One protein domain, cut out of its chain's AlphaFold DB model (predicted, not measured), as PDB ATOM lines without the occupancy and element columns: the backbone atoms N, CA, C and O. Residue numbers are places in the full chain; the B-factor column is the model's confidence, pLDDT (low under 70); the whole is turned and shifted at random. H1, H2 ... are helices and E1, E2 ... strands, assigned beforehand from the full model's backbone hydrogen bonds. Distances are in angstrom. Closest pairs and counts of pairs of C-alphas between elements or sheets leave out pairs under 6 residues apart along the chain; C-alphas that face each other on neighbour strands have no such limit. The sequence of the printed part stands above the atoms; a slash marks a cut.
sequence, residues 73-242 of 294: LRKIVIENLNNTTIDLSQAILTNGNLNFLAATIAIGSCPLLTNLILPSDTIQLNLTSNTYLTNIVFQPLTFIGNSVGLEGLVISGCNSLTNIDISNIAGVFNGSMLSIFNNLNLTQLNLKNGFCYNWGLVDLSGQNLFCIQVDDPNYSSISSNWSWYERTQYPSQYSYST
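AT A GLANCE: This is residues 73 to 242 of the 294 residues of an uncharacterized protein of Flavobacteriales bacterium (UniProt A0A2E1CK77). With little regular structure, the chain winds in stacked turns: parallel sheet E1-E3-E5-E7-E9-E11 makes one wall, smaller parallel sheets E2-E4-E6 and E8-E10-E12-E13 the opposite one. You have 170 printed residues, mostly strand, 60 of them in thirteen strands and H1, between E12 and E13. The whole is compact: radius of gyration of the C-alphas 15.2 A, spans 38 by 36 by 25 A.

HOW THE PARTS SIT: Start at E1, residues 73 to 79, parallel to E3, residues 104 to 108, with N 76 and O 104 within hydrogen-bond range at 2.9 A. H1, residues 217 to 221, its O i to N i+4 pair within range, only grazes the sheet of E13, residues 239 to 241; their closest C-alphas, of Pro 217 and Tyr 240, are 4.8 A apart.

IN THESE COORDINATES: Find C-alpha 73 at (23.061, 18.259, -51.438); E1 runs 17.4 A, E5, residues 122 to 128, runs 19.6 A, and E13 ends at C-alpha 241, (19.335, 3.379, -17.066).

THE WHOLE: The printed part has no cut. Links 88-103, 138-152 and 222-238 are long. Residues 95 to 102 are among 21 with pLDDT under 70.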
ATOM      1  N   LEU A  73      22.918  19.682 -51.742       89.00
ATOM      2  CA  LEU A  73      23.061  18.259 -51.438       89.00
ATOM      3  C   LEU A  73      21.967  17.820 -50.474       89.00
ATOM      4  O   LEU A  73      21.800  18.374 -49.387       89.00
ATOM      5  N   ARG A  74      21.164  16.857 -50.919       87.69
ATOM      6  CA  ARG A  74      19.930  16.475 -50.236       87.69
ATOM      7  C   ARG A  74      19.809  14.982 -50.033       87.69
ATOM      8  O   ARG A  74      19.072  14.538 -49.161       87.69
ATOM      9  N   LYS A  75      20.505  14.190 -50.836       91.06
ATOM     10  CA  LYS A  75      20.562  12.756 -50.619       91.06
ATOM     11  C   LYS A  75      21.922  12.219 -51.012       91.06
ATOM     12  O   LYS A  75      22.411  12.536 -52.091       91.06
ATOM     13  N   ILE A  76      22.485  11.392 -50.146       96.38
ATOM     14  CA  ILE A  76      23.668  10.589 -50.429       96.38
ATOM     15  C   ILE A  76      23.235   9.132 -50.300       96.38
ATOM     16  O   ILE A  76      22.782   8.711 -49.236       96.38
ATOM     17  N   VAL A  77      23.324   8.383 -51.391       97.88
ATOM     18  CA  VAL A  77      23.124   6.936 -51.437       97.88
ATOM     19  C   VAL A  77      24.468   6.304 -51.753       97.88
ATOM     20  O   VAL A  77      25.062   6.620 -52.779       97.88
ATOM     21  N   ILE A  78      24.947   5.432 -50.870       98.62
ATOM     22  CA  ILE A  78      26.159   4.644 -51.081       98.62
ATOM     23  C   ILE A  78      25.787   3.173 -50.961       98.62
ATOM     24  O   ILE A  78      25.408   2.711 -49.886       98.62
ATOM     25  N   GLU A  79      25.891   2.429 -52.055       98.50
ATOM     26  CA  GLU A  79      25.519   1.018 -52.080       98.50
ATOM     27  C   GLU A  79      26.625   0.148 -52.664       98.50
ATOM     28  O   GLU A  79      27.156   0.436 -53.733       98.50
ATOM     29  N   ASN A  80      26.918  -0.974 -52.000       97.75
ATOM     30  CA  ASN A  80      27.841  -2.001 -52.496       97.75
ATOM     31  C   ASN A  80      29.250  -1.474 -52.841       97.75
ATOM     32  O   ASN A  80      29.875  -1.962 -53.786       97.75
ATOM     33  N   LEU A  81      29.756  -0.498 -52.078       97.06
ATOM     34  CA  LEU A  81      31.135  -0.030 -52.214       97.06
ATOM     35  C   LEU A  81      32.088  -0.803 -51.297       97.06
ATOM     36  O   LEU A  81      31.761  -1.169 -50.169       97.06
ATOM     37  N   ASN A  82      33.307  -1.004 -51.782       96.00
ATOM     38  CA  ASN A  82      34.401  -1.722 -51.130       96.00
ATOM     39  C   ASN A  82      35.291  -0.801 -50.275       96.00
ATOM     40  O   ASN A  82      36.420  -1.154 -49.939       96.00
ATOM     41  N   ASN A  83      34.790   0.378 -49.920       96.31
ATOM     42  CA  ASN A  83      35.425   1.280 -48.974       96.31
ATOM     43  C   ASN A  83      35.559   0.632 -47.593       96.31
ATOM     44  O   ASN A  83      34.581   0.111 -47.062       96.31
ATOM     45  N   THR A  84      36.741   0.721 -46.976       95.75
ATOM     46  CA  THR A  84      36.913   0.376 -45.552       95.75
ATOM     47  C   THR A  84      36.462   1.503 -44.633       95.75
ATOM     48  O   THR A  84      35.939   1.245 -43.546       95.75
ATOM     49  N   THR A  85      36.636   2.742 -45.097       97.81
ATOM     50  CA  THR A  85      36.168   3.971 -44.463       97.81
ATOM     51  C   THR A  85      35.368   4.790 -45.465       97.81
ATOM     52  O   THR A  85      35.767   4.915 -46.625       97.81
ATOM     53  N   ILE A  86      34.249   5.343 -45.006       98.44
ATOM     54  CA  ILE A  86      33.512   6.406 -45.689       98.44
ATOM     55  C   ILE A  86      33.560   7.628 -44.775       98.44
ATOM     56  O   ILE A  86      33.035   7.586 -43.659       98.44
ATOM     57  N   ASP A  87      34.202   8.695 -45.244       98.31
ATOM     58  CA  ASP A  87      34.280   9.972 -44.539       98.31
ATOM     59  C   ASP A  87      33.412  11.013 -45.250       98.31
ATOM     60  O   ASP A  87      33.718  11.442 -46.358       98.31
ATOM     61  N   LEU A  88      32.303  11.385 -44.610       97.69
ATOM     62  CA  LEU A  88      31.385  12.428 -45.067       97.69
ATOM     63  C   LEU A  88      31.458  13.668 -44.168       97.69
ATOM     64  O   LEU A  88      30.537  14.480 -44.180       97.69
ATOM     65  N   SER A  89      32.514  13.824 -43.364       96.56
ATOM     66  CA  SER A  89      32.627  14.908 -42.378       96.56
ATOM     67  C   SER A  89      32.555  16.310 -42.989       96.56
ATOM     68  O   SER A  89      32.088  17.230 -42.317       96.56
ATOM     69  N   GLN A  90      32.984  16.460 -44.247       94.62
ATOM     70  CA  GLN A  90      32.961  17.722 -44.992       94.62
ATOM     71  C   GLN A  90      31.671  17.938 -45.800       94.62
ATOM     72  O   GLN A  90      31.466  19.020 -46.340       94.62
ATOM     73  N   ALA A  91      30.778  16.947 -45.886       94.50
ATOM     74  CA  ALA A  91      29.541  17.103 -46.642       94.50
ATOM     75  C   ALA A  91      28.637  18.164 -45.995       94.50
ATOM     76  O   ALA A  91      28.341  18.099 -44.801       94.50
ATOM     77  N   ILE A  92      28.157  19.108 -46.804       90.69
ATOM     78  CA  ILE A  92      27.215  20.147 -46.376       90.69
ATOM     79  C   ILE A  92      25.842  19.791 -46.936       90.69
ATOM     80  O   ILE A  92      25.639  19.770 -48.149       90.69
ATOM     81  N   LEU A  93      24.883  19.494 -46.062       87.44
ATOM     82  CA  LEU A  93      23.545  19.096 -46.470       87.44
ATOM     83  C   LEU A  93      22.590  20.286 -46.402       87.44
ATOM     84  O   LEU A  93      22.576  21.100 -45.482       87.44
ATOM     85  N   THR A  94      21.728  20.410 -47.405       75.44
ATOM     86  CA  THR A  94      20.760  21.506 -47.420       75.44
ATOM     87  C   THR A  94      19.561  21.232 -46.524       75.44
ATOM     88  O   THR A  94      18.702  20.415 -46.842       75.44
ATOM     89  N   ASN A  95      19.432  22.043 -45.471       61.66
ATOM     90  CA  ASN A  95      18.193  22.238 -44.707       61.66
ATOM     91  C   ASN A  95      17.686  23.693 -44.823       61.66
ATOM     92  O   ASN A  95      17.175  24.293 -43.880       61.66
ATOM     93  N   GLY A  96      17.851  24.282 -46.013       42.75
ATOM     94  CA  GLY A  96      17.660  25.712 -46.286       42.75
ATOM     95  C   GLY A  96      16.224  26.198 -46.522       42.75
ATOM     96  O   GLY A  96      16.047  27.340 -46.938       42.75
ATOM     97  N   ASN A  97      15.186  25.387 -46.297       44.94
ATOM     98  CA  ASN A  97      13.805  25.878 -46.272       44.94
ATOM     99  C   ASN A  97      12.901  24.872 -45.545       44.94
ATOM    100  O   ASN A  97      12.866  23.702 -45.917       44.94
ATOM    101  N   LEU A  98      12.131  25.338 -44.558       45.81
ATOM    102  CA  LEU A  98      11.248  24.558 -43.669       45.81
ATOM    103  C   LEU A  98      10.149  23.732 -44.381       45.81
ATOM    104  O   LEU A  98       9.349  23.080 -43.716       45.81
ATOM    105  N   ASN A  99      10.106  23.753 -45.717       52.44
ATOM    106  CA  ASN A  99       9.087  23.128 -46.564       52.44
ATOM    107  C   ASN A  99       9.580  21.888 -47.332       52.44
ATOM    108  O   ASN A  99       8.828  21.316 -48.118       52.44
ATOM    109  N   PHE A 100      10.832  21.474 -47.141       51.38
ATOM    110  CA  PHE A 100      11.448  20.368 -47.869       51.38
ATOM    111  C   PHE A 100      11.958  19.312 -46.869       51.38
ATOM    112  O   PHE A 100      12.658  19.658 -45.928       51.38
ATOM    113  N   LEU A 101      11.599  18.030 -47.084       59.00
ATOM    114  CA  LEU A 101      12.125  16.831 -46.384       59.00
ATOM    115  C   LEU A 101      13.632  16.963 -46.062       59.00
ATOM    116  O   LEU A 101      14.373  17.453 -46.919       59.00
ATOM    117  N   ALA A 102      14.073  16.535 -44.873       65.25
ATOM    118  CA  ALA A 102      15.495  16.579 -44.508       65.25
ATOM    119  C   ALA A 102      16.378  15.818 -45.491       65.25
ATOM    120  O   ALA A 102      15.922  14.925 -46.212       65.25
ATOM    121  N   ALA A 103      17.659  16.174 -45.481       82.81
ATOM    122  CA  ALA A 103      18.647  15.440 -46.229       82.81
ATOM    123  C   ALA A 103      18.821  14.013 -45.685       82.81
ATOM    124  O   ALA A 103      18.880  13.792 -44.473       82.81
ATOM    125  N   THR A 104      18.913  13.044 -46.593       89.75
ATOM    126  CA  THR A 104      19.012  11.622 -46.249       89.75
ATOM    127  C   THR A 104      20.383  11.072 -46.625       89.75
ATOM    128  O   THR A 104      20.809  11.184 -47.773       89.75
ATOM    129  N   ILE A 105      21.039  10.400 -45.685       95.31
ATOM    130  CA  ILE A 105      22.205   9.555 -45.932       95.31
ATOM    131  C   ILE A 105      21.743   8.102 -45.834       95.31
ATOM    132  O   ILE A 105      21.282   7.661 -44.782       95.31
ATOM    133  N   ALA A 106      21.856   7.359 -46.930       97.31
ATOM    134  CA  ALA A 106      21.555   5.937 -46.989       97.31
ATOM    135  C   ALA A 106      22.810   5.168 -47.410       97.31
ATOM    136  O   ALA A 106      23.331   5.394 -48.498       97.31
ATOM    137  N   ILE A 107      23.292   4.268 -46.552       98.62
ATOM    138  CA  ILE A 107      24.478   3.451 -46.826       98.62
ATOM    139  C   ILE A 107      24.111   1.982 -46.655       98.62
ATOM    140  O   ILE A 107      23.736   1.540 -45.564       98.62
ATOM    141  N   GLY A 108      24.196   1.232 -47.748       98.44
ATOM    142  CA  GLY A 108      23.681  -0.125 -47.854       98.44
ATOM    143  C   GLY A 108      24.715  -1.119 -48.362       98.44
ATOM    144  O   GLY A 108      25.413  -0.858 -49.342       98.44
ATOM    145  N   SER A 109      24.764  -2.302 -47.752       98.19
ATOM    146  CA  SER A 109      25.447  -3.478 -48.311       98.19
ATOM    147  C   SER A 109      26.914  -3.243 -48.712       98.19
ATOM    148  O   SER A 109      27.386  -3.850 -49.667       98.19
ATOM    149  N   CYS A 110      27.650  -2.367 -48.021       98.00
ATOM    150  CA  CYS A 110      29.069  -2.124 -48.296       98.00
ATOM    151  C   CYS A 110      29.915  -3.218 -47.616       98.00
ATOM    152  O   CYS A 110      30.037  -3.213 -46.386       98.00
ATOM    153  N   PRO A 111      30.482  -4.187 -48.364       94.50
ATOM    154  CA  PRO A 111      30.996  -5.430 -47.785       94.50
ATOM    155  C   PRO A 111      32.312  -5.276 -47.021       94.50
ATOM    156  O   PRO A 111      32.703  -6.216 -46.338       94.50
ATOM    157  N   LEU A 112      33.006  -4.142 -47.143       96.06
ATOM    158  CA  LEU A 112      34.275  -3.882 -46.453       96.06
ATOM    159  C   LEU A 112      34.196  -2.707 -45.472       96.06
ATOM    160  O   LEU A 112      35.190  -2.422 -44.808       96.06
ATOM    161  N   LEU A 113      33.041  -2.040 -45.360       98.44
ATOM    162  CA  LEU A 113      32.895  -0.839 -44.543       98.44
ATOM    163  C   LEU A 113      33.039  -1.184 -43.063       98.44
ATOM    164  O   LEU A 113      32.236  -1.941 -42.529       98.44
ATOM    165  N   THR A 114      34.037  -0.590 -42.412       98.19
ATOM    166  CA  THR A 114      34.311  -0.750 -40.974       98.19
ATOM    167  C   THR A 114      34.089   0.545 -40.201       98.19
ATOM    168  O   THR A 114      33.614   0.505 -39.068       98.19
ATOM    169  N   ASN A 115      34.358   1.692 -40.833       98.25
ATOM    170  CA  ASN A 115      34.294   3.007 -40.209       98.25
ATOM    171  C   ASN A 115      33.462   3.985 -41.049       98.25
ATOM    172  O   ASN A 115      33.715   4.157 -42.243       98.25
ATOM    173  N   LEU A 116      32.493   4.644 -40.420       98.44
ATOM    174  CA  LEU A 116      31.673   5.684 -41.036       98.44
ATOM    175  C   LEU A 116      31.798   6.984 -40.245       98.44
ATOM    176  O   LEU A 116      31.526   6.995 -39.047       98.44
ATOM    177  N   ILE A 117      32.134   8.080 -40.921       98.12
ATOM    178  CA  ILE A 117      32.176   9.420 -40.328       98.12
ATOM    179  C   ILE A 117      31.075  10.267 -40.962       98.12
ATOM    180  O   ILE A 117      31.039  10.444 -42.178       98.12
ATOM    181  N   LEU A 118      30.149  10.754 -40.137       96.50
ATOM    182  CA  LEU A 118      28.984  11.528 -40.569       96.50
ATOM    183  C   LEU A 118      29.291  13.038 -40.610       96.50
ATOM    184  O   LEU A 118      30.216  13.487 -39.929       96.50
ATOM    185  N   PRO A 119      28.512  13.839 -41.361       94.56
ATOM    186  CA  PRO A 119      28.661  15.291 -41.373       94.56
ATOM    187  C   PRO A 119      28.155  15.960 -40.088       94.56
ATOM    188  O   PRO A 119      27.298  15.445 -39.358       94.56
ATOM    189  N   SER A 120      28.644  17.179 -39.863       92.06
ATOM    190  CA  SER A 120      28.143  18.116 -38.849       92.06
ATOM    191  C   SER A 120      26.893  18.866 -39.336       92.06
ATOM    192  O   SER A 120      26.918  20.085 -39.481       92.06
ATOM    193  N   ASP A 121      25.808  18.142 -39.618       90.25
ATOM    194  CA  ASP A 121      24.562  18.707 -40.166       90.25
ATOM    195  C   ASP A 121      23.310  18.018 -39.590       90.25
ATOM    196  O   ASP A 121      23.394  17.080 -38.794       90.25
ATOM    197  N   THR A 122      22.122  18.461 -40.001       89.62
ATOM    198  CA  THR A 122      20.873  17.731 -39.779       89.62
ATOM    199  C   THR A 122      20.723  16.617 -40.811       89.62
ATOM    200  O   THR A 122      20.633  16.878 -42.015       89.62
ATOM    201  N   ILE A 123      20.649  15.376 -40.329       89.44
ATOM    202  CA  ILE A 123      20.595  14.169 -41.152       89.44
ATOM    203  C   ILE A 123      19.393  13.287 -40.808       89.44
ATOM    204  O   ILE A 123      18.981  13.145 -39.655       89.44
ATOM    205  N   GLN A 124      18.890  12.605 -41.828       92.00
ATOM    206  CA  GLN A 124      18.235  11.311 -41.680       92.00
ATOM    207  C   GLN A 124      19.228  10.235 -42.083       92.00
ATOM    208  O   GLN A 124      19.837  10.334 -43.148       92.00
ATOM    209  N   LEU A 125      19.395   9.215 -41.248       95.06
ATOM    210  CA  LEU A 125      20.400   8.184 -41.466       95.06
ATOM    211  C   LEU A 125      19.742   6.821 -41.635       95.06
ATOM    212  O   LEU A 125      18.968   6.394 -40.782       95.06
ATOM    213  N   ASN A 126      20.094   6.128 -42.715       96.62
ATOM    214  CA  ASN A 126      19.698   4.754 -42.964       96.62
ATOM    215  C   ASN A 126      20.925   3.887 -43.264       96.62
ATOM    216  O   ASN A 126      21.523   3.985 -44.334       96.62
ATOM    217  N   LEU A 127      21.292   3.027 -42.320       98.38
ATOM    218  CA  LEU A 127      22.365   2.052 -42.457       98.38
ATOM    219  C   LEU A 127      21.758   0.657 -42.542       98.38
ATOM    220  O   LEU A 127      21.112   0.199 -41.598       98.38
ATOM    221  N   THR A 128      21.973  -0.036 -43.660       98.31
ATOM    222  CA  THR A 128      21.450  -1.396 -43.852       98.31
ATOM    223  C   THR A 128      22.529  -2.359 -44.318       98.31
ATOM    224  O   THR A 128      23.292  -2.070 -45.234       98.31
ATOM    225  N   SER A 129      22.591  -3.537 -43.701       98.00
ATOM    226  CA  SER A 129      23.407  -4.667 -44.174       98.00
ATOM    227  C   SER A 129      24.911  -4.379 -44.333       98.00
ATOM    228  O   SER A 129      25.597  -5.088 -45.069       98.00
ATOM    229  N   ASN A 130      25.456  -3.382 -43.632       98.38
ATOM    230  CA  ASN A 130      26.901  -3.144 -43.566       98.38
ATOM    231  C   ASN A 130      27.498  -4.078 -42.507       98.38
ATOM    232  O   ASN A 130      27.745  -3.694 -41.365       98.38
ATOM    233  N   THR A 131      27.644  -5.356 -42.854       97.12
ATOM    234  CA  THR A 131      27.900  -6.434 -41.884       97.12
ATOM    235  C   THR A 131      29.247  -6.334 -41.171       97.12
ATOM    236  O   THR A 131      29.365  -6.904 -40.090       97.12
ATOM    237  N   TYR A 132      30.218  -5.602 -41.725       97.56
ATOM    238  CA  TYR A 132      31.543  -5.353 -41.141       97.56
ATOM    239  C   TYR A 132      31.662  -4.002 -40.422       97.56
ATOM    240  O   TYR A 132      32.717  -3.719 -39.856       97.56
ATOM    241  N   LEU A 133      30.600  -3.187 -40.400       98.56
ATOM    242  CA  LEU A 133      30.627  -1.873 -39.764       98.56
ATOM    243  C   LEU A 133      30.805  -2.043 -38.253       98.56
ATOM    244  O   LEU A 133      29.992  -2.704 -37.609       98.56
ATOM    245  N   THR A 134      31.863  -1.452 -37.702       97.94
ATOM    246  CA  THR A 134      32.186  -1.503 -36.269       97.94
ATOM    247  C   THR A 134      32.115  -0.135 -35.609       97.94
ATOM    248  O   THR A 134      31.915  -0.078 -34.398       97.94
ATOM    249  N   ASN A 135      32.238   0.951 -36.380       97.69
ATOM    250  CA  ASN A 135      32.264   2.307 -35.847       97.69
ATOM    251  C   ASN A 135      31.419   3.289 -36.670       97.69
ATOM    252  O   ASN A 135      31.506   3.329 -37.899       97.69
ATOM    253  N   ILE A 136      30.640   4.112 -35.967       98.12
ATOM    254  CA  ILE A 136      29.884   5.238 -36.525       98.12
ATOM    255  C   ILE A 136      30.252   6.479 -35.717       98.12
ATOM    256  O   ILE A 136      29.969   6.555 -34.524       98.12
ATOM    257  N   VAL A 137      30.851   7.464 -36.374       96.88
ATOM    258  CA  VAL A 137      31.230   8.736 -35.763       96.88
ATOM    259  C   VAL A 137      30.148   9.768 -36.051       96.88
ATOM    260  O   VAL A 137      30.042  10.285 -37.165       96.88
ATOM    261  N   PHE A 138      29.353  10.079 -35.028       94.94
ATOM    262  CA  PHE A 138      28.477  11.248 -35.016       94.94
ATOM    263  C   PHE A 138      29.284  12.482 -34.608       94.94
ATOM    264  O   PHE A 138      30.012  12.449 -33.615       94.94
ATOM    265  N   GLN A 139      29.150  13.574 -35.357       92.50
ATOM    266  CA  GLN A 139      29.849  14.815 -35.038       92.50
ATOM    267  C   GLN A 139      29.083  15.614 -33.971       92.50
ATOM    268  O   GLN A 139      27.857  15.504 -33.879       92.50
ATOM    269  N   PRO A 140      29.760  16.480 -33.190       89.94
ATOM    270  CA  PRO A 140      29.120  17.226 -32.106       89.94
ATOM    271  C   PRO A 140      27.954  18.130 -32.529       89.94
ATOM    272  O   PRO A 140      27.102  18.464 -31.713       89.94
ATOM    273  N   LEU A 141      27.929  18.558 -33.794       91.25
ATOM    274  CA  LEU A 141      26.891  19.427 -34.356       91.25
ATOM    275  C   LEU A 141      25.867  18.662 -35.209       91.25
ATOM    276  O   LEU A 141      25.048  19.285 -35.881       91.25
ATOM    277  N   THR A 142      25.890  17.326 -35.188       91.88
ATOM    278  CA  THR A 142      24.902  16.511 -35.899       91.88
ATOM    279  C   THR A 142      23.526  16.632 -35.234       91.88
ATOM    280  O   THR A 142      23.401  16.488 -34.018       91.88
ATOM    281  N   PHE A 143      22.479  16.837 -36.031       92.12
ATOM    282  CA  PHE A 143      21.078  16.730 -35.608       92.12
ATOM    283  C   PHE A 143      20.416  15.547 -36.319       92.12
ATOM    284  O   PHE A 143      20.669  15.319 -37.498       92.12
ATOM    285  N   ILE A 144      19.538  14.809 -35.639       91.69
ATOM    286  CA  ILE A 144      18.797  13.699 -36.254       91.69
ATOM    287  C   ILE A 144      17.338  14.087 -36.514       91.69
ATOM    288  O   ILE A 144      16.645  14.552 -35.609       91.69
ATOM    289  N   GLY A 145      16.854  13.825 -37.729       85.25
ATOM    290  CA  GLY A 145      15.441  13.939 -38.101       85.25
ATOM    291  C   GLY A 145      15.075  15.193 -38.896       85.25
ATOM    292  O   GLY A 145      15.939  15.859 -39.460       85.25
ATOM    293  N   ASN A 146      13.770  15.483 -38.998       74.88
ATOM    294  CA  ASN A 146      13.233  16.602 -39.785       74.88
ATOM    295  C   ASN A 146      11.931  17.193 -39.208       74.88
ATOM    296  O   ASN A 146      11.351  16.651 -38.271       74.88
ATOM    297  N   SER A 147      11.447  18.292 -39.799       59.84
ATOM    298  CA  SER A 147      10.250  19.027 -39.360       59.84
ATOM    299  C   SER A 147       8.890  18.421 -39.764       59.84
ATOM    300  O   SER A 147       7.865  18.998 -39.401       59.84
ATOM    301  N   VAL A 148       8.834  17.307 -40.513       55.94
ATOM    302  CA  VAL A 148       7.589  16.782 -41.131       55.94
ATOM    303  C   VAL A 148       7.324  15.278 -40.910       55.94
ATOM    304  O   VAL A 148       6.304  14.769 -41.370       55.94
ATOM    305  N   GLY A 149       8.151  14.566 -40.139       55.97
ATOM    306  CA  GLY A 149       7.782  13.287 -39.520       55.97
ATOM    307  C   GLY A 149       8.567  12.032 -39.939       55.97
ATOM    308  O   GLY A 149       9.126  11.931 -41.027       55.97
ATOM    309  N   LEU A 150       8.544  11.081 -38.995       59.66
ATOM    310  CA  LEU A 150       8.866   9.641 -38.985       59.66
ATOM    311  C   LEU A 150      10.233   9.130 -39.440       59.66
ATOM    312  O   LEU A 150      10.549   8.003 -39.092       59.66
ATOM    313  N   GLU A 151      11.069   9.863 -40.157       73.62
ATOM    314  CA  GLU A 151      12.383   9.339 -40.559       73.62
ATOM    315  C   GLU A 151      13.484  10.029 -39.747       73.62
ATOM    316  O   GLU A 151      13.661  11.244 -39.838       73.62
ATOM    317  N   GLY A 152      14.174   9.258 -38.902       87.75
ATOM    318  CA  GLY A 152      15.260   9.725 -38.038       87.75
ATOM    319  C   GLY A 152      16.509   8.873 -38.226       87.75
ATOM    320  O   GLY A 152      17.293   9.108 -39.142       87.75
ATOM    321  N   LEU A 153      16.673   7.871 -37.366       94.56
ATOM    322  CA  LEU A 153      17.818   6.967 -37.358       94.56
ATOM    323  C   LEU A 153      17.361   5.530 -37.598       94.56
ATOM    324  O   LEU A 153      16.648   4.963 -36.773       94.56
ATOM    325  N   VAL A 154      17.802   4.937 -38.703       95.44
ATOM    326  CA  VAL A 154      17.568   3.535 -39.049       95.44
ATOM    327  C   VAL A 154      18.911   2.822 -39.159       95.44
ATOM    328  O   VAL A 154      19.748   3.198 -39.973       95.44
ATOM    329  N   ILE A 155      19.128   1.792 -38.342       97.56
ATOM    330  CA  ILE A 155      20.329   0.949 -38.382       97.56
ATOM    331  C   ILE A 155      19.895  -0.509 -38.313       97.56
ATOM    332  O   ILE A 155      19.330  -0.954 -37.311       97.56
ATOM    333  N   SER A 156      20.177  -1.276 -39.362       97.44
ATOM    334  CA  SER A 156      19.793  -2.683 -39.416       97.44
ATOM    335  C   SER A 156      20.794  -3.572 -40.139       97.44
ATOM    336  O   SER A 156      21.493  -3.135 -41.053       97.44
ATOM    337  N   GLY A 157      20.897  -4.835 -39.719       96.94
ATOM    338  CA  GLY A 157      21.799  -5.815 -40.336       96.94
ATOM    339  C   GLY A 157      23.291  -5.466 -40.243       96.94
ATOM    340  O   GLY A 157      24.109  -6.094 -40.916       96.94
ATOM    341  N   CYS A 158      23.669  -4.482 -39.423       97.81
ATOM    342  CA  CYS A 158      25.053  -4.074 -39.189       97.81
ATOM    343  C   CYS A 158      25.643  -4.945 -38.073       97.81
ATOM    344  O   CYS A 158      25.850  -4.515 -36.940       97.81
ATOM    345  N   ASN A 159      25.837  -6.226 -38.386       96.44
ATOM    346  CA  ASN A 159      26.087  -7.260 -37.384       96.44
ATOM    347  C   ASN A 159      27.447  -7.174 -36.680       96.44
ATOM    348  O   ASN A 159      27.613  -7.878 -35.696       96.44
ATOM    349  N   SER A 160      28.402  -6.355 -37.126       96.88
ATOM    350  CA  SER A 160      29.674  -6.152 -36.407       96.88
ATOM    351  C   SER A 160      29.645  -4.989 -35.410       96.88
ATOM    352  O   SER A 160      30.586  -4.845 -34.629       96.88
ATOM    353  N   LEU A 161      28.567  -4.196 -35.372       97.00
ATOM    354  CA  LEU A 161      28.400  -3.152 -34.364       97.00
ATOM    355  C   LEU A 161      28.209  -3.794 -32.991       97.00
ATOM    356  O   LEU A 161      27.290  -4.588 -32.789       97.00
ATOM    357  N   THR A 162      29.058  -3.416 -32.040       95.81
ATOM    358  CA  THR A 162      28.948  -3.823 -30.629       95.81
ATOM    359  C   THR A 162      28.341  -2.729 -29.765       95.81
ATOM    360  O   THR A 162      27.674  -3.023 -28.767       95.81
ATOM    361  N   ASN A 163      28.526  -1.476 -30.183       95.56
ATOM    362  CA  ASN A 163      28.033  -0.283 -29.529       95.56
ATOM    363  C   ASN A 163      27.519   0.734 -30.558       95.56
ATOM    364  O   ASN A 163      27.990   0.778 -31.694       95.56
ATOM    365  N   ILE A 164      26.546   1.541 -30.143       96.50
ATOM    366  CA  ILE A 164      26.142   2.775 -30.820       96.50
ATOM    367  C   ILE A 164      26.078   3.857 -29.747       96.50
ATOM    368  O   ILE A 164      25.360   3.700 -28.754       96.50
ATOM    369  N   ASP A 165      26.803   4.952 -29.955       95.25
ATOM    370  CA  ASP A 165      26.808   6.099 -29.053       95.25
ATOM    371  C   ASP A 165      26.392   7.377 -29.791       95.25
ATOM    372  O   ASP A 165      27.076   7.832 -30.706       95.25
ATOM    373  N   ILE A 166      25.255   7.950 -29.384       95.50
ATOM    374  CA  ILE A 166      24.750   9.236 -29.885       95.50
ATOM    375  C   ILE A 166      24.731  10.314 -28.794       95.50
ATOM    376  O   ILE A 166      24.006  11.299 -28.917       95.50
ATOM    377  N   SER A 167      25.485  10.146 -27.705       94.31
ATOM    378  CA  SER A 167      25.509  11.085 -26.571       94.31
ATOM    379  C   SER A 167      26.017  12.481 -26.931       94.31
ATOM    380  O   SER A 167      25.676  13.445 -26.252       94.31
ATOM    381  N   ASN A 168      26.789  12.593 -28.015       89.94
ATOM    382  CA  ASN A 168      27.410  13.840 -28.455       89.94
ATOM    383  C   ASN A 168      26.645  14.566 -29.573       89.94
ATOM    384  O   ASN A 168      27.151  15.565 -30.069       89.94
ATOM    385  N   ILE A 169      25.461  14.107 -29.994       94.38
ATOM    386  CA  ILE A 169      24.689  14.830 -31.022       94.38
ATOM    387  C   ILE A 169      24.101  16.134 -30.463       94.38
ATOM    388  O   ILE A 169      23.759  16.223 -29.285       94.38
ATOM    389  N   ALA A 170      23.918  17.133 -31.325       93.88
ATOM    390  CA  ALA A 170      23.378  18.438 -30.949       93.88
ATOM    391  C   ALA A 170      21.848  18.462 -30.814       93.88
ATOM    392  O   ALA A 170      21.305  19.383 -30.198       93.88
ATOM    393  N   GLY A 171      21.141  17.475 -31.374       92.44
ATOM    394  CA  GLY A 171      19.693  17.394 -31.221       92.44
ATOM    395  C   GLY A 171      19.005  16.275 -31.983       92.44
ATOM    396  O   GLY A 171      19.562  15.637 -32.873       92.44
ATOM    397  N   VAL A 172      17.737  16.079 -31.637       91.88
ATOM    398  CA  VAL A 172      16.789  15.212 -32.344       91.88
ATOM    399  C   VAL A 172      15.523  16.021 -32.592       91.88
ATOM    400  O   VAL A 172      15.022  16.662 -31.667       91.88
ATOM    401  N   PHE A 173      14.989  16.014 -33.811       88.44
ATOM    402  CA  PHE A 173      13.712  16.662 -34.114       88.44
ATOM    403  C   PHE A 173      12.548  15.903 -33.469       88.44
ATOM    404  O   PHE A 173      12.544  14.672 -33.419       88.44
ATOM    405  N   ASN A 174      11.542  16.631 -32.986       87.44
ATOM    406  CA  ASN A 174      10.382  16.036 -32.324       87.44
ATOM    407  C   ASN A 174       9.615  15.095 -33.271       87.44
ATOM    408  O   ASN A 174       9.251  15.481 -34.381       87.44
ATOM    409  N   GLY A 175       9.369  13.866 -32.821       84.88
ATOM    410  CA  GLY A 175       8.677  12.828 -33.578       84.88
ATOM    411  C   GLY A 175       9.586  12.026 -34.510       84.88
ATOM    412  O   GLY A 175       9.081  11.224 -35.299       84.88
ATOM    413  N   SER A 176      10.908  12.213 -34.429       88.31
ATOM    414  CA  SER A 176      11.869  11.388 -35.170       88.31
ATOM    415  C   SER A 176      11.735   9.922 -34.768       88.31
ATOM    416  O   SER A 176      11.464   9.614 -33.608       88.31
ATOM    417  N   MET A 177      11.931   9.006 -35.712       88.69
ATOM    418  CA  MET A 177      11.917   7.570 -35.431       88.69
ATOM    419  C   MET A 177      13.321   7.059 -35.147       88.69
ATOM    420  O   MET A 177      14.257   7.373 -35.884       88.69
ATOM    421  N   LEU A 178      13.433   6.229 -34.118       92.81
ATOM    422  CA  LEU A 178      14.610   5.429 -33.822       92.81
ATOM    423  C   LEU A 178      14.294   3.978 -34.181       92.81
ATOM    424  O   LEU A 178      13.407   3.369 -33.594       92.81
ATOM    425  N   SER A 179      14.990   3.408 -35.155       92.88
ATOM    426  CA  SER A 179      14.820   2.013 -35.563       92.88
ATOM    427  C   SER A 179      16.169   1.333 -35.664       92.88
ATOM    428  O   SER A 179      16.834   1.370 -36.695       92.88
ATOM    429  N   ILE A 180      16.569   0.695 -34.574       94.25
ATOM    430  CA  ILE A 180      17.770  -0.123 -34.495       94.25
ATOM    431  C   ILE A 180      17.287  -1.563 -34.382       94.25
ATOM    432  O   ILE A 180      16.788  -1.973 -33.342       94.25
ATOM    433  N   PHE A 181      17.376  -2.335 -35.461       93.44
ATOM    434  CA  PHE A 181      16.828  -3.691 -35.481       93.44
ATOM    435  C   PHE A 181      17.733  -4.688 -36.194       93.44
ATOM    436  O   PHE A 181      18.454  -4.333 -37.118       93.44
ATOM    437  N   ASN A 182      17.704  -5.954 -35.776       93.75
ATOM    438  CA  ASN A 182      18.518  -7.023 -36.376       93.75
ATOM    439  C   ASN A 182      20.029  -6.708 -36.446       93.75
ATOM    440  O   ASN A 182      20.673  -6.972 -37.460       93.75
ATOM    441  N   ASN A 183      20.596  -6.137 -35.378       94.94
ATOM    442  CA  ASN A 183      22.043  -5.957 -35.213       94.94
ATOM    443  C   ASN A 183      22.528  -6.951 -34.150       94.94
ATOM    444  O   ASN A 183      22.503  -6.665 -32.954       94.94
ATOM    445  N   LEU A 184      22.897  -8.158 -34.582       92.62
ATOM    446  CA  LEU A 184      22.987  -9.329 -33.697       92.62
ATOM    447  C   LEU A 184      24.059  -9.221 -32.599       92.62
ATOM    448  O   LEU A 184      23.883  -9.805 -31.532       92.62
ATOM    449  N   ASN A 185      25.142  -8.477 -32.828       94.44
ATOM    450  CA  ASN A 185      26.216  -8.305 -31.841       94.44
ATOM    451  C   ASN A 185      26.130  -6.980 -31.064       94.44
ATOM    452  O   ASN A 185      27.002  -6.709 -30.238       94.44
ATOM    453  N   LEU A 186      25.085  -6.173 -31.285       94.69
ATOM    454  CA  LEU A 186      24.908  -4.910 -30.575       94.69
ATOM    455  C   LEU A 186      24.503  -5.189 -29.124       94.69
ATOM    456  O   LEU A 186      23.461  -5.796 -28.866       94.69
ATOM    457  N   THR A 187      25.332  -4.731 -28.185       93.25
ATOM    458  CA  THR A 187      25.150  -4.953 -26.738       93.25
ATOM    459  C   THR A 187      25.098  -3.657 -25.930       93.25
ATOM    460  O   THR A 187      24.598  -3.667 -24.803       93.25
ATOM    461  N   GLN A 188      25.571  -2.542 -26.499       94.50
ATOM    462  CA  GLN A 188      25.601  -1.226 -25.858       94.50
ATOM    463  C   GLN A 188      24.908  -0.184 -26.740       94.50
ATOM    464  O   GLN A 188      25.189  -0.081 -27.934       94.50
ATOM    465  N   LEU A 189      24.006   0.602 -26.156       95.62
ATOM    466  CA  LEU A 189      23.283   1.653 -26.869       95.62
ATOM    467  C   LEU A 189      23.129   2.887 -25.981       95.62
ATOM    468  O   LEU A 189      22.322   2.888 -25.048       95.62
ATOM    469  N   ASN A 190      23.908   3.929 -26.270       96.38
ATOM    470  CA  ASN A 190      23.896   5.187 -25.533       96.38
ATOM    471  C   ASN A 190      23.053   6.236 -26.261       96.38
ATOM    472  O   ASN A 190      23.490   6.825 -27.246       96.38
ATOM    473  N   LEU A 191      21.847   6.479 -25.754       95.25
ATOM    474  CA  LEU A 191      20.901   7.486 -26.241       95.25
ATOM    475  C   LEU A 191      20.842   8.722 -25.334       95.25
ATOM    476  O   LEU A 191      20.046   9.622 -25.593       95.25
ATOM    477  N   LYS A 192      21.638   8.764 -24.257       95.31
ATOM    478  CA  LYS A 192      21.628   9.837 -23.257       95.31
ATOM    479  C   LYS A 192      22.284  11.103 -23.814       95.31
ATOM    480  O   LYS A 192      23.476  11.335 -23.611       95.31
ATOM    481  N   ASN A 193      21.494  11.907 -24.512       93.00
ATOM    482  CA  ASN A 193      21.917  13.130 -25.198       93.00
ATOM    483  C   ASN A 193      21.072  14.363 -24.833       93.00
ATOM    484  O   ASN A 193      21.267  15.430 -25.403       93.00
ATOM    485  N   GLY A 194      20.143  14.247 -23.885       93.94
ATOM    486  CA  GLY A 194      19.211  15.311 -23.517       93.94
ATOM    487  C   GLY A 194      18.018  15.455 -24.466       93.94
ATOM    488  O   GLY A 194      17.278  16.429 -24.337       93.94
ATOM    489  N   PHE A 195      17.820  14.524 -25.404       92.62
ATOM    490  CA  PHE A 195      16.757  14.553 -26.411       92.62
ATOM    491  C   PHE A 195      15.965  13.242 -26.496       92.62
ATOM    492  O   PHE A 195      15.222  13.054 -27.463       92.62
ATOM    493  N   CYS A 196      16.037  12.349 -25.495       91.12
ATOM    494  CA  CYS A 196      15.235  11.119 -25.498       91.12
ATOM    495  C   CYS A 196      13.726  11.384 -25.695       91.12
ATOM    496  O   CYS A 196      13.037  10.582 -26.319       91.12
ATOM    497  N   TYR A 197      13.209  12.523 -25.222       88.56
ATOM    498  CA  TYR A 197      11.794  12.891 -25.350       88.56
ATOM    499  C   TYR A 197      11.357  13.300 -26.764       88.56
ATOM    500  O   TYR A 197      10.158  13.345 -27.039       88.56
ATOM    501  N   ASN A 198      12.306  13.590 -27.659       89.38
ATOM    502  CA  ASN A 198      12.010  13.953 -29.044       89.38
ATOM    503  C   ASN A 198      11.821  12.731 -29.946       89.38
ATOM    504  O   ASN A 198      11.284  12.877 -31.043       89.38
ATOM    505  N   TRP A 199      12.213  11.534 -29.499       88.88
ATOM    506  CA  TRP A 199      11.896  10.311 -30.226       88.88
ATOM    507  C   TRP A 199      10.397  10.018 -30.153       88.88
ATOM    508  O   TRP A 199       9.784  10.061 -29.085       88.88
ATOM    509  N   GLY A 200       9.826   9.739 -31.320       84.69
ATOM    510  CA  GLY A 200       8.474   9.235 -31.490       84.69
ATOM    511  C   GLY A 200       8.471   7.706 -31.425       84.69
ATOM    512  O   GLY A 200       8.542   7.076 -30.372       84.69
ATOM    513  N   LEU A 201       8.440   7.076 -32.596       85.81
ATOM    514  CA  LEU A 201       8.479   5.621 -32.683       85.81
ATOM    515  C   LEU A 201       9.890   5.089 -32.398       85.81
ATOM    516  O   LEU A 201      10.857   5.523 -33.025       85.81
ATOM    517  N   VAL A 202       9.982   4.119 -31.489       88.62
ATOM    518  CA  VAL A 202      11.218   3.428 -31.116       88.62
ATOM    519  C   VAL A 202      11.082   1.936 -31.430       88.62
ATOM    520  O   VAL A 202      10.123   1.273 -31.041       88.62
ATOM    521  N   ASP A 203      12.045   1.388 -32.158       89.25
ATOM    522  CA  ASP A 203      12.162  -0.040 -32.437       89.25
ATOM    523  C   ASP A 203      13.595  -0.476 -32.148       89.25
ATOM    524  O   ASP A 203      14.522  -0.024 -32.817       89.25
ATOM    525  N   LEU A 204      13.757  -1.320 -31.130       90.44
ATOM    526  CA  LEU A 204      15.035  -1.866 -30.662       90.44
ATOM    527  C   LEU A 204      15.035  -3.408 -30.734       90.44
ATOM    528  O   LEU A 204      15.611  -4.104 -29.897       90.44
ATOM    529  N   SER A 205      14.330  -3.977 -31.720       88.00
ATOM    530  CA  SER A 205      14.067  -5.421 -31.810       88.00
ATOM    531  C   SER A 205      15.155  -6.242 -32.524       88.00
ATOM    532  O   SER A 205      15.667  -5.891 -33.585       88.00
ATOM    533  N   GLY A 206      15.512  -7.409 -31.978       85.12
ATOM    534  CA  GLY A 206      16.467  -8.323 -32.627       85.12
ATOM    535  C   GLY A 206      17.944  -7.963 -32.414       85.12
ATOM    536  O   GLY A 206      18.766  -8.187 -33.300       85.12
ATOM    537  N   GLN A 207      18.281  -7.386 -31.258       87.19
ATOM    538  CA  GLN A 207      19.661  -7.273 -30.758       87.19
ATOM    539  C   GLN A 207      19.801  -7.964 -29.398       87.19
ATOM    540  O   GLN A 207      18.806  -8.362 -28.793       87.19
ATOM    541  N   ASN A 208      21.035  -8.044 -28.897       86.19
ATOM    542  CA  ASN A 208      21.380  -8.615 -27.594       86.19
ATOM    543  C   ASN A 208      21.684  -7.514 -26.556       86.19
ATOM    544  O   ASN A 208      22.699  -7.554 -25.858       86.19
ATOM    545  N   LEU A 209      20.812  -6.503 -26.469       89.06
ATOM    546  CA  LEU A 209      20.930  -5.415 -25.493       89.06
ATOM    547  C   LEU A 209      20.577  -5.915 -24.082       89.06
ATOM    548  O   LEU A 209      19.587  -6.621 -23.903       89.06
ATOM    549  N   PHE A 210      21.353  -5.496 -23.075       88.19
ATOM    550  CA  PHE A 210      21.039  -5.723 -21.649       88.19
ATOM    551  C   PHE A 210      20.655  -4.425 -20.920       88.19
ATOM    552  O   PHE A 210      19.846  -4.419 -19.989       88.19
ATOM    553  N   CYS A 211      21.252  -3.313 -21.341       90.44
ATOM    554  CA  CYS A 211      21.021  -1.990 -20.792       90.44
ATOM    555  C   CYS A 211      21.091  -0.973 -21.922       90.44
ATOM    556  O   CYS A 211      21.958  -1.073 -22.790       90.44
ATOM    557  N   ILE A 212      20.181  -0.008 -21.897       93.69
ATOM    558  CA  ILE A 212      20.168   1.135 -22.800       93.69
ATOM    559  C   ILE A 212      20.333   2.376 -21.940       93.69
ATOM    560  O   ILE A 212      19.562   2.602 -20.999       93.69
ATOM    561  N   GLN A 213      21.347   3.174 -22.256       96.62
ATOM    562  CA  GLN A 213      21.612   4.387 -21.504       96.62
ATOM    563  C   GLN A 213      20.761   5.524 -22.066       96.62
ATOM    564  O   GLN A 213      20.853   5.834 -23.250       96.62
ATOM    565  N   VAL A 214      19.927   6.130 -21.228       95.06
ATOM    566  CA  VAL A 214      18.943   7.157 -21.606       95.06
ATOM    567  C   VAL A 214      18.977   8.339 -20.638       95.06
ATOM    568  O   VAL A 214      19.608   8.276 -19.582       95.06
ATOM    569  N   ASP A 215      18.284   9.421 -20.992       94.12
ATOM    570  CA  ASP A 215      18.165  10.611 -20.141       94.12
ATOM    571  C   ASP A 215      17.313  10.362 -18.891       94.12
ATOM    572  O   ASP A 215      17.704  10.749 -17.790       94.12
ATOM    573  N   ASP A 216      16.170   9.690 -19.057       92.25
ATOM    574  CA  ASP A 216      15.237   9.343 -17.983       92.25
ATOM    575  C   ASP A 216      14.698   7.912 -18.192       92.25
ATOM    576  O   ASP A 216      13.887   7.673 -19.091       92.25
ATOM    577  N   PRO A 217      15.118   6.943 -17.361       91.25
ATOM    578  CA  PRO A 217      14.641   5.566 -17.437       91.25
ATOM    579  C   PRO A 217      13.131   5.415 -17.262       91.25
ATOM    580  O   PRO A 217      12.534   4.545 -17.894       91.25
ATOM    581  N   ASN A 218      12.495   6.248 -16.430       88.12
ATOM    582  CA  ASN A 218      11.051   6.172 -16.217       88.12
ATOM    583  C   ASN A 218      10.315   6.585 -17.491       88.12
ATOM    584  O   ASN A 218       9.397   5.886 -17.908       88.12
ATOM    585  N   TYR A 219      10.769   7.663 -18.138       86.38
ATOM    586  CA  TYR A 219      10.239   8.108 -19.427       86.38
ATOM    587  C   TYR A 219      10.330   6.999 -20.479       86.38
ATOM    588  O   TYR A 219       9.323   6.627 -21.076       86.38
ATOM    589  N   SER A 220      11.523   6.427 -20.668       86.56
ATOM    590  CA  SER A 220      11.764   5.409 -21.700       86.56
ATOM    591  C   SER A 220      11.127   4.049 -21.392       86.56
ATOM    592  O   SER A 220      10.939   3.251 -22.304       86.56
ATOM    593  N   SER A 221      10.763   3.773 -20.135       80.88
ATOM    594  CA  SER A 221      10.138   2.502 -19.732       80.88
ATOM    595  C   SER A 221       8.605   2.481 -19.821       80.88
ATOM    596  O   SER A 221       8.007   1.405 -19.775       80.88
ATOM    597  N   ILE A 222       7.942   3.639 -19.940       72.56
ATOM    598  CA  ILE A 222       6.474   3.740 -19.940       72.56
ATOM    599  C   ILE A 222       5.976   3.938 -21.378       72.56
ATOM    600  O   ILE A 222       5.784   5.056 -21.852       72.56
ATOM    601  N   SER A 223       5.728   2.822 -22.064       61.16
ATOM    602  CA  SER A 223       5.500   2.732 -23.517       61.16
ATOM    603  C   SER A 223       4.192   3.325 -24.074       61.16
ATOM    604  O   SER A 223       3.966   3.241 -25.278       61.16
ATOM    605  N   SER A 224       3.302   3.898 -23.255       58.69
ATOM    606  CA  SER A 224       1.928   4.225 -23.689       58.69
ATOM    607  C   SER A 224       1.443   5.659 -23.455       58.69
ATOM    608  O   SER A 224       0.354   5.989 -23.918       58.69
ATOM    609  N   ASN A 225       2.217   6.523 -22.789       52.47
ATOM    610  CA  ASN A 225       1.756   7.874 -22.416       52.47
ATOM    611  C   ASN A 225       2.565   9.032 -23.030       52.47
ATOM    612  O   ASN A 225       2.189  10.188 -22.849       52.47
ATOM    613  N   TRP A 226       3.670   8.750 -23.723       62.84
ATOM    614  CA  TRP A 226       4.646   9.759 -24.148       62.84
ATOM    615  C   TRP A 226       5.036   9.543 -25.611       62.84
ATOM    616  O   TRP A 226       4.654   8.537 -26.207       62.84
ATOM    617  N   SER A 227       5.790  10.479 -26.199       70.12
ATOM    618  CA  SER A 227       6.226  10.369 -27.596       70.12
ATOM    619  C   SER A 227       6.984   9.068 -27.865       70.12
ATOM    620  O   SER A 227       6.821   8.525 -28.945       70.12
ATOM    621  N   TRP A 228       7.713   8.540 -26.873       75.62
ATOM    622  CA  TRP A 228       8.450   7.277 -26.941       75.62
ATOM    623  C   TRP A 228       7.514   6.068 -26.979       75.62
ATOM    624  O   TRP A 228       7.003   5.616 -25.952       75.62
ATOM    625  N   TYR A 229       7.317   5.526 -28.178       76.19
ATOM    626  CA  TYR A 229       6.487   4.348 -28.410       76.19
ATOM    627  C   TYR A 229       7.332   3.173 -28.902       76.19
ATOM    628  O   TYR A 229       7.721   3.120 -30.072       76.19
ATOM    629  N   GLU A 230       7.602   2.223 -28.007       76.06
ATOM    630  CA  GLU A 230       8.407   1.040 -28.303       76.06
ATOM    631  C   GLU A 230       7.571  -0.067 -28.973       76.06
ATOM    632  O   GLU A 230       6.579  -0.536 -28.413       76.06
ATOM    633  N   ARG A 231       7.960  -0.514 -30.177       71.25
ATOM    634  CA  ARG A 231       7.180  -1.487 -30.978       71.25
ATOM    635  C   ARG A 231       7.316  -2.951 -30.513       71.25
ATOM    636  O   ARG A 231       6.672  -3.834 -31.079       71.25
ATOM    637  N   THR A 232       8.146  -3.271 -29.524       61.47
ATOM    638  CA  THR A 232       8.460  -4.673 -29.208       61.47
ATOM    639  C   THR A 232       7.237  -5.440 -28.691       61.47
ATOM    640  O   THR A 232       6.635  -5.088 -27.681       61.47
ATOM    641  N   GLN A 233       6.890  -6.538 -29.369       51.19
ATOM    642  CA  GLN A 233       5.724  -7.381 -29.059       51.19
ATOM    643  C   GLN A 233       5.925  -8.300 -27.832       51.19
ATOM    644  O   GLN A 233       5.033  -9.070 -27.478       51.19
ATOM    645  N   TYR A 234       7.092  -8.230 -27.187       52.03
ATOM    646  CA  TYR A 234       7.514  -9.065 -26.063       52.03
ATOM    647  C   TYR A 234       8.188  -8.188 -25.004       52.03
ATOM    648  O   TYR A 234       8.776  -7.174 -25.384       52.03
ATOM    649  N   PRO A 235       8.130  -8.550 -23.707       55.66
ATOM    650  CA  PRO A 235       8.881  -7.832 -22.685       55.66
ATOM    651  C   PRO A 235      10.354  -7.819 -23.091       55.66
ATOM    652  O   PRO A 235      10.965  -8.875 -23.283       55.66
ATOM    653  N   SER A 236      10.881  -6.619 -23.301       63.06
ATOM    654  CA  SER A 236      12.266  -6.407 -23.682       63.06
ATOM    655  C   SER A 236      13.192  -7.012 -22.622       63.06
ATOM    656  O   SER A 236      12.929  -6.945 -21.421       63.06
ATOM    657  N   GLN A 237      14.269  -7.665 -23.067       75.06
ATOM    658  CA  GLN A 237      15.259  -8.295 -22.177       75.06
ATOM    659  C   GLN A 237      16.266  -7.286 -21.598       75.06
ATOM    660  O   GLN A 237      17.159  -7.669 -20.844       75.06
ATOM    661  N   TYR A 238      16.123  -6.008 -21.946       86.06
ATOM    662  CA  TYR A 238      16.962  -4.909 -21.489       86.06
ATOM    663  C   TYR A 238      16.236  -4.001 -20.501       86.06
ATOM    664  O   TYR A 238      15.010  -3.939 -20.445       86.06
ATOM    665  N   SER A 239      17.032  -3.249 -19.746       89.44
ATOM    666  CA  SER A 239      16.564  -2.163 -18.889       89.44
ATOM    667  C   SER A 239      17.028  -0.806 -19.414       89.44
ATOM    668  O   SER A 239      18.065  -0.700 -20.070       89.44
ATOM    669  N   TYR A 240      16.275   0.241 -19.099       92.12
ATOM    670  CA  TYR A 240      16.720   1.617 -19.281       92.12
ATOM    671  C   TYR A 240      17.457   2.088 -18.022       92.12
ATOM    672  O   TYR A 240      17.024   1.804 -16.905       92.12
ATOM    673  N   SER A 241      18.564   2.813 -18.182       94.75
ATOM    674  CA  SER A 241      19.335   3.379 -17.066       94.75
ATOM    675  C   SER A 241      19.952   4.722 -17.449       94.75
ATOM    676  O   SER A 241      20.265   4.958 -18.609       94.75
ATOM    677  N   THR A 242      20.192   5.603 -16.478       94.56
ATOM    678  CA  THR A 242      21.011   6.811 -16.701       94.56
ATOM    679  C   THR A 242      22.506   6.499 -16.766       94.56
ATOM    680  O   THR A 242      23.298   7.351 -17.163       94.56
TER     681      THR A 242